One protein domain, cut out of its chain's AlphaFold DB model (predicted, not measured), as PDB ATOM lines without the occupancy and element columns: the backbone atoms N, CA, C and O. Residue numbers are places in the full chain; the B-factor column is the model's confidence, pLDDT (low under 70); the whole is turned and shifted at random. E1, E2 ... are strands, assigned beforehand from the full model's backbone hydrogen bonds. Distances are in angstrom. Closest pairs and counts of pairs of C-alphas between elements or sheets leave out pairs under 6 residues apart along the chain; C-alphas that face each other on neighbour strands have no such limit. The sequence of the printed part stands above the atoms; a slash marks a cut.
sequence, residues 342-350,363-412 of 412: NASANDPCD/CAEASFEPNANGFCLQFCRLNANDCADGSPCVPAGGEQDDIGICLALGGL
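What this domain is: This is residues 342 to 350 and 363 to 412 of the 412 residues of an uncharacterized protein of Bradymonadales bacterium TMQ2 (UniProt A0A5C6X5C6). What shape is it? It has little regular structure: a curled sheet in which long E2 pairs with short E1 near one end and with the E3 and E4 hairpin near the other. What is printed? The printed part has 59 residues, 18 in named strands E1 to E4, all strand, antiparallel in order E1, E2, E4, E3. It is only just compact, close to loose, with radius of gyration of the C-alphas 12.1 A and spans 33 by 26 by 23 A.

Where its parts are: Where is E2? Residues 374 to 381 run 22.3 A from C-alpha 374 at (293.260, 365.384, 258.679). Where are the others? E1 is residues 363 to 365, 7.1 A; E3 393 to 395, 6.8 A; E4 403 to 406, 10.0 A, ending at (290.497, 380.033, 254.632).

How they stand to each other: What pairs with E2? Hairpin partner E1 has N 364 and O 375 2.9 A apart; E4 has N 404 and O 380 at 2.7 A. And E3? It forms a hairpin with E4, N 405 and O 394 at 2.8 A, and is apart from E1.

The domain as a whole: Is it cut? Residues 351 to 362 are not printed; C-alphas 350 and 363 are 7.3 A apart. Which link is long? E2 to E3, 11 residues. Where is pLDDT under 70? At residues 400 and 410 to 412.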
ATOM      1  N   ASN A 342     299.205 371.176 269.589       96.31
ATOM      2  CA  ASN A 342     300.389 371.796 268.980       96.31
ATOM      3  C   ASN A 342     300.272 371.950 267.453       96.31
ATOM      4  O   ASN A 342     301.282 372.207 266.800       96.31
ATOM      5  N   ALA A 343     299.099 371.694 266.870       95.56
ATOM      6  CA  ALA A 343     298.890 371.771 265.430       95.56
ATOM      7  C   ALA A 343     298.423 373.179 265.038       95.56
ATOM      8  O   ALA A 343     297.403 373.647 265.541       95.56
ATOM      9  N   SER A 344     299.160 373.821 264.134       95.12
ATOM     10  CA  SER A 344     298.848 375.141 263.574       95.12
ATOM     11  C   SER A 344     298.091 375.028 262.246       95.12
ATOM     12  O   SER A 344     297.838 373.930 261.738       95.12
ATOM     13  N   ALA A 345     297.715 376.161 261.649       92.81
ATOM     14  CA  ALA A 345     297.032 376.177 260.357       92.81
ATOM     15  C   ALA A 345     297.814 375.397 259.273       92.81
ATOM     16  O   ALA A 345     298.969 375.698 258.965       92.81
ATOM     17  N   ASN A 346     297.138 374.456 258.609       91.56
ATOM     18  CA  ASN A 346     297.660 373.506 257.616       91.56
ATOM     19  C   ASN A 346     298.563 372.380 258.152       91.56
ATOM     20  O   ASN A 346     299.070 371.591 257.346       91.56
ATOM     21  N   ASP A 347     298.745 372.244 259.466       94.94
ATOM     22  CA  ASP A 347     299.407 371.067 260.023       94.94
ATOM     23  C   ASP A 347     298.498 369.829 259.953       94.94
ATOM     24  O   ASP A 347     297.268 369.949 259.991       94.94
ATOM     25  N   PRO A 348     299.068 368.612 259.856       95.25
ATOM     26  CA  PRO A 348     298.302 367.385 260.017       95.25
ATOM     27  C   PRO A 348     297.672 367.303 261.410       95.25
ATOM     28  O   PRO A 348     298.330 367.604 262.405       95.25
ATOM     29  N   CYS A 349     296.445 366.799 261.486       96.81
ATOM     30  CA  CYS A 349     295.712 366.638 262.741       96.81
ATOM     31  C   CYS A 349     295.135 365.228 262.911       96.81
ATOM     32  O   CYS A 349     294.848 364.505 261.947       96.81
ATOM     33  N   ASP A 350     294.977 364.833 264.170       95.44
ATOM     34  CA  ASP A 350     294.269 363.640 264.603       95.44
ATOM     35  C   ASP A 350     292.762 363.915 264.620       95.44
ATOM     36  O   ASP A 350     292.259 364.716 265.405       95.44
ATOM     37  N   CYS A 363     290.031 370.551 262.614       96.62
ATOM     38  CA  CYS A 363     290.595 369.409 261.919       96.62
ATOM     39  C   CYS A 363     289.624 368.892 260.849       96.62
ATOM     40  O   CYS A 363     288.558 368.361 261.165       96.62
ATOM     41  N   ALA A 364     290.005 368.997 259.575       93.81
ATOM     42  CA  ALA A 364     289.188 368.559 258.444       93.81
ATOM     43  C   ALA A 364     289.893 367.503 257.585       93.81
ATOM     44  O   ALA A 364     291.119 367.456 257.498       93.81
ATOM     45  N   GLU A 365     289.124 366.668 256.884       91.12
ATOM     46  CA  GLU A 365     289.684 365.723 255.913       91.12
ATOM     47  C   GLU A 365     290.113 366.449 254.628       91.12
ATOM     48  O   GLU A 365     289.295 367.064 253.946       91.12
ATOM     49  N   ALA A 366     291.390 366.339 254.247       78.62
ATOM     50  CA  ALA A 366     291.897 366.999 253.038       78.62
ATOM     51  C   ALA A 366     291.478 366.327 251.718       78.62
ATOM     52  O   ALA A 366     291.710 366.882 250.642       78.62
ATOM     53  N   SER A 367     290.899 365.123 251.751       81.25
ATOM     54  CA  SER A 367     290.425 364.456 250.538       81.25
ATOM     55  C   SER A 367     289.228 363.550 250.806       81.25
ATOM     56  O   SER A 367     289.042 363.044 251.905       81.25
ATOM     57  N   PHE A 368     288.445 363.294 249.755       79.81
ATOM     58  CA  PHE A 368     287.339 362.330 249.774       79.81
ATOM     59  C   PHE A 368     287.808 360.863 249.819       79.81
ATOM     60  O   PHE A 368     286.989 359.948 249.696       79.81
ATOM     61  N   GLU A 369     289.117 360.607 249.909       85.69
ATOM     62  CA  GLU A 369     289.623 359.247 250.034       85.69
ATOM     63  C   GLU A 369     289.431 358.753 251.475       85.69
ATOM     64  O   GLU A 369     289.809 359.436 252.428       85.69
ATOM     65  N   PRO A 370     288.884 357.542 251.672       78.62
ATOM     66  CA  PRO A 370     288.749 356.987 253.009       78.62
ATOM     67  C   PRO A 370     290.131 356.863 253.667       78.62
ATOM     68  O   PRO A 370     291.022 356.207 253.122       78.62
ATOM     69  N   ASN A 371     290.269 357.425 254.872       81.19
ATOM     70  CA  ASN A 371     291.516 357.526 255.648       81.19
ATOM     71  C   ASN A 371     292.522 358.570 255.143       81.19
ATOM     72  O   ASN A 371     293.716 358.441 255.419       81.19
ATOM     73  N   ALA A 372     292.067 359.602 254.434       85.25
ATOM     74  CA  ALA A 372     292.877 360.798 254.259       85.25
ATOM     75  C   ALA A 372     293.303 361.357 255.628       85.25
ATOM     76  O   ALA A 372     292.514 361.361 256.584       85.25
ATOM     77  N   ASN A 373     294.555 361.811 255.713       89.44
ATOM     78  CA  ASN A 373     295.041 362.533 256.884       89.44
ATOM     79  C   ASN A 373     294.192 363.798 257.079       89.44
ATOM     80  O   ASN A 373     293.827 364.454 256.097       89.44
ATOM     81  N   GLY A 374     293.872 364.109 258.335       94.19
ATOM     82  CA  GLY A 374     293.260 365.384 258.679       94.19
ATOM     83  C   GLY A 374     294.286 366.507 258.568       94.19
ATOM     84  O   GLY A 374     295.478 366.262 258.764       94.19
ATOM     85  N   PHE A 375     293.829 367.715 258.263       95.25
ATOM     86  CA  PHE A 375     294.623 368.937 258.344       95.25
ATOM     87  C   PHE A 375     293.826 370.031 259.048       95.25
ATOM     88  O   PHE A 375     292.608 370.118 258.881       95.25
ATOM     89  N   CYS A 376     294.520 370.858 259.819       96.38
ATOM     90  CA  CYS A 376     293.927 372.011 260.477       96.38
ATOM     91  C   CYS A 376     293.599 373.092 259.447       96.38
ATOM     92  O   CYS A 376     294.483 373.568 258.733       96.38
ATOM     93  N   LEU A 377     292.334 373.483 259.370       94.75
ATOM     94  CA  LEU A 377     291.838 374.567 258.535       94.75
ATOM     95  C   LEU A 377     291.385 375.721 259.423       94.75
ATOM     96  O   LEU A 377     290.862 375.498 260.510       94.75
ATOM     97  N   GLN A 378     291.579 376.945 258.942       95.25
ATOM     98  CA  GLN A 378     291.216 378.160 259.663       95.25
ATOM     99  C   GLN A 378     289.824 378.635 259.243       95.25
ATOM    100  O   GLN A 378     289.541 378.731 258.046       95.25
ATOM    101  N   PHE A 379     288.965 378.935 260.213       95.19
ATOM    102  CA  PHE A 379     287.721 379.666 259.999       95.19
ATOM    103  C   PHE A 379     287.997 381.150 259.752       95.19
ATOM    104  O   PHE A 379     289.010 381.703 260.174       95.19
ATOM    105  N   CYS A 380     287.076 381.815 259.073       95.25
ATOM    106  CA  CYS A 380     287.158 383.245 258.805       95.25
ATOM    107  C   CYS A 380     285.773 383.856 258.702       95.25
ATOM    108  O   CYS A 380     284.829 383.187 258.293       95.25
ATOM    109  N   ARG A 381     285.648 385.145 258.996       94.06
ATOM    110  CA  ARG A 381     284.448 385.910 258.677       94.06
ATOM    111  C   ARG A 381     284.490 386.302 257.208       94.06
ATOM    112  O   ARG A 381     285.501 386.806 256.712       94.06
ATOM    113  N   LEU A 382     283.377 386.128 256.503       91.56
ATOM    114  CA  LEU A 382     283.321 386.336 255.049       91.56
ATOM    115  C   LEU A 382     283.592 387.784 254.613       91.56
ATOM    116  O   LEU A 382     283.994 388.020 253.473       91.56
ATOM    117  N   ASN A 383     283.429 388.738 255.530       88.31
ATOM    118  CA  ASN A 383     283.654 390.164 255.304       88.31
ATOM    119  C   ASN A 383     284.870 390.726 256.067       88.31
ATOM    120  O   ASN A 383     285.016 391.947 256.151       88.31
ATOM    121  N   ALA A 384     285.743 389.870 256.613       89.94
ATOM    122  CA  ALA A 384     286.940 390.287 257.344       89.94
ATOM    123  C   ALA A 384     288.232 389.686 256.766       89.94
ATOM    124  O   ALA A 384     288.221 388.809 255.900       89.94
ATOM    125  N   ASN A 385     289.369 390.184 257.253       90.75
ATOM    126  CA  ASN A 385     290.704 389.728 256.865       90.75
ATOM    127  C   ASN A 385     291.269 388.748 257.904       90.75
ATOM    128  O   ASN A 385     292.360 388.966 258.425       90.75
ATOM    129  N   ASP A 386     290.519 387.693 258.221       92.50
ATOM    130  CA  ASP A 386     290.941 386.714 259.235       92.50
ATOM    131  C   ASP A 386     291.944 385.688 258.679       92.50
ATOM    132  O   ASP A 386     292.731 385.100 259.417       92.50
ATOM    133  N   CYS A 387     291.949 385.485 257.359       93.38
ATOM    134  CA  CYS A 387     292.855 384.550 256.704       93.38
ATOM    135  C   CYS A 387     294.274 385.103 256.552       93.38
ATOM    136  O   CYS A 387     294.471 386.283 256.266       93.38
ATOM    137  N   ALA A 388     295.262 384.206 256.614       87.75
ATOM    138  CA  ALA A 388     296.649 384.527 256.287       87.75
ATOM    139  C   ALA A 388     296.789 385.181 254.896       87.75
ATOM    140  O   ALA A 388     296.094 384.802 253.944       87.75
ATOM    141  N   ASP A 389     297.732 386.125 254.779       83.19
ATOM    142  CA  ASP A 389     297.947 386.982 253.606       83.19
ATOM    143  C   ASP A 389     297.780 386.247 252.263       83.19
ATOM    144  O   ASP A 389     298.578 385.388 251.875       83.19
ATOM    145  N   GLY A 390     296.738 386.632 251.517       83.56
ATOM    146  CA  GLY A 390     296.453 386.136 250.168       83.56
ATOM    147  C   GLY A 390     295.563 384.891 250.085       83.56
ATOM    148  O   GLY A 390     295.230 384.478 248.970       83.56
ATOM    149  N   SER A 391     295.147 384.314 251.213       91.00
ATOM    150  CA  SER A 391     294.185 383.205 251.240       91.00
ATOM    151  C   SER A 391     292.751 383.747 251.231       91.00
ATOM    152  O   SER A 391     292.416 384.579 252.074       91.00
ATOM    153  N   PRO A 392     291.882 383.334 250.288       93.44
ATOM    154  CA  PRO A 392     290.490 383.753 250.293       93.44
ATOM    155  C   PRO A 392     289.716 383.034 251.400       93.44
ATOM    156  O   PRO A 392     289.876 381.827 251.598       93.44
ATOM    157  N   CYS A 393     288.819 383.775 252.046       95.31
ATOM    158  CA  CYS A 393     287.759 383.207 252.862       95.31
ATOM    159  C   CYS A 393     286.637 382.703 251.946       95.31
ATOM    160  O   CYS A 393     286.112 383.466 251.130       95.31
ATOM    161  N   VAL A 394     286.297 381.417 252.024       93.44
ATOM    162  CA  VAL A 394     285.242 380.806 251.200       93.44
ATOM    163  C   VAL A 394     284.122 380.290 252.098       93.44
ATOM    164  O   VAL A 394     284.437 379.618 253.075       93.44
ATOM    165  N   PRO A 395     282.837 380.537 251.780       92.31
ATOM    166  CA  PRO A 395     281.723 380.107 252.623       92.31
ATOM    167  C   PRO A 395     281.776 378.616 252.963       92.31
ATOM    168  O   PRO A 395     281.908 377.766 252.073       92.31
ATOM    169  N   ALA A 396     281.653 378.303 254.252       83.88
ATOM    170  CA  ALA A 396     281.581 376.944 254.766       83.88
ATOM    171  C   ALA A 396     280.144 376.440 254.569       83.88
ATOM    172  O   ALA A 396     279.322 376.544 255.463       83.88
ATOM    173  N   GLY A 397     279.827 376.007 253.342       72.81
ATOM    174  CA  GLY A 397     278.473 375.749 252.826       72.81
ATOM    175  C   GLY A 397     277.338 375.527 253.845       72.81
ATOM    176  O   GLY A 397     277.345 374.563 254.601       72.81
ATOM    177  N   GLY A 398     276.312 376.372 253.759       70.81
ATOM    178  CA  GLY A 398     275.102 376.400 254.582       70.81
ATOM    179  C   GLY A 398     274.324 377.689 254.279       70.81
ATOM    180  O   GLY A 398     274.722 378.427 253.381       70.81
ATOM    181  N   GLU A 399     273.234 377.955 254.999       70.19
ATOM    182  CA  GLU A 399     272.574 379.282 255.011       70.19
ATOM    183  C   GLU A 399     273.297 380.277 255.940       70.19
ATOM    184  O   GLU A 399     272.870 381.414 256.079       70.19
ATOM    185  N   GLN A 400     274.390 379.857 256.587       62.56
ATOM    186  CA  GLN A 400     275.201 380.726 257.436       62.56
ATOM    187  C   GLN A 400     276.096 381.602 256.555       62.56
ATOM    188  O   GLN A 400     277.155 381.172 256.096       62.56
ATOM    189  N   ASP A 401     275.645 382.831 256.313       73.25
ATOM    190  CA  ASP A 401     276.265 383.780 255.382       73.25
ATOM    191  C   ASP A 401     277.463 384.551 255.974       73.25
ATOM    192  O   ASP A 401     278.051 385.393 255.289       73.25
ATOM    193  N   ASP A 402     277.885 384.226 257.205       89.12
ATOM    194  CA  ASP A 402     278.884 385.016 257.938       89.12
ATOM    195  C   ASP A 402     280.234 384.319 258.180       89.12
ATOM    196  O   ASP A 402     281.252 385.011 258.287       89.12
ATOM    197  N   ILE A 403     280.289 382.978 258.211       92.12
ATOM    198  CA  ILE A 403     281.526 382.209 258.456       92.12
ATOM    199  C   ILE A 403     281.946 381.421 257.207       92.12
ATOM    200  O   ILE A 403     281.158 380.782 256.508       92.12
ATOM    201  N   GLY A 404     283.241 381.444 256.931       94.06
ATOM    202  CA  GLY A 404     283.906 380.689 255.889       94.06
ATOM    203  C   GLY A 404     285.129 379.935 256.396       94.06
ATOM    204  O   GLY A 404     285.431 379.889 257.585       94.06
ATOM    205  N   ILE A 405     285.841 379.338 255.446       94.31
ATOM    206  CA  ILE A 405     287.103 378.632 255.641       94.31
ATOM    207  C   ILE A 405     288.163 379.310 254.777       94.31
ATOM    208  O   ILE A 405     287.942 379.582 253.591       94.31
ATOM    209  N   CYS A 406     289.336 379.543 255.351       94.62
ATOM    210  CA  CYS A 406     290.497 380.033 254.632       94.62
ATOM    211  C   CYS A 406     291.053 378.942 253.718       94.62
ATOM    212  O   CYS A 406     291.536 377.906 254.177       94.62
ATOM    213  N   LEU A 407     291.035 379.181 252.407       91.31
ATOM    214  CA  LEU A 407     291.692 378.288 251.456       91.31
ATOM    215  C   LEU A 407     293.145 378.712 251.264       91.31
ATOM    216  O   LEU A 407     293.427 379.716 250.611       91.31
ATOM    217  N   ALA A 408     294.084 377.913 251.763       85.88
ATOM    218  CA  ALA A 408     295.495 378.097 251.454       85.88
ATOM    219  C   ALA A 408     295.737 377.846 249.952       85.88
ATOM    220  O   ALA A 408     295.795 376.709 249.484       85.88
ATOM    221  N   LEU A 409     295.888 378.915 249.162       72.88
ATOM    222  CA  LEU A 409     296.099 378.823 247.707       72.88
ATOM    223  C   LEU A 409     297.544 378.448 247.306       72.88
ATOM    224  O   LEU A 409     297.905 378.562 246.133       72.88
ATOM    225  N   GLY A 410     298.389 377.990 248.236       59.50
ATOM    226  CA  GLY A 410     299.829 377.855 248.010       59.50
ATOM    227  C   GLY A 410     300.428 376.515 248.430       59.50
ATOM    228  O   GLY A 410     300.771 376.348 249.593       59.50
ATOM    229  N   GLY A 411     300.674 375.621 247.459       50.19
ATOM    230  CA  GLY A 411     301.735 374.608 247.567       50.19
ATOM    231  C   GLY A 411     301.467 373.183 247.068       50.19
ATOM    232  O   GLY A 411     302.339 372.346 247.289       50.19
ATOM    233  N   LEU A 412     300.334 372.876 246.422       43.66
ATOM    234  CA  LEU A 412     300.147 371.570 245.761       43.66
ATOM    235  C   LEU A 412     300.974 371.422 244.475       43.66
ATOM    236  O   LEU A 412     301.022 372.391 243.679       43.66
TER     237      LEU A 412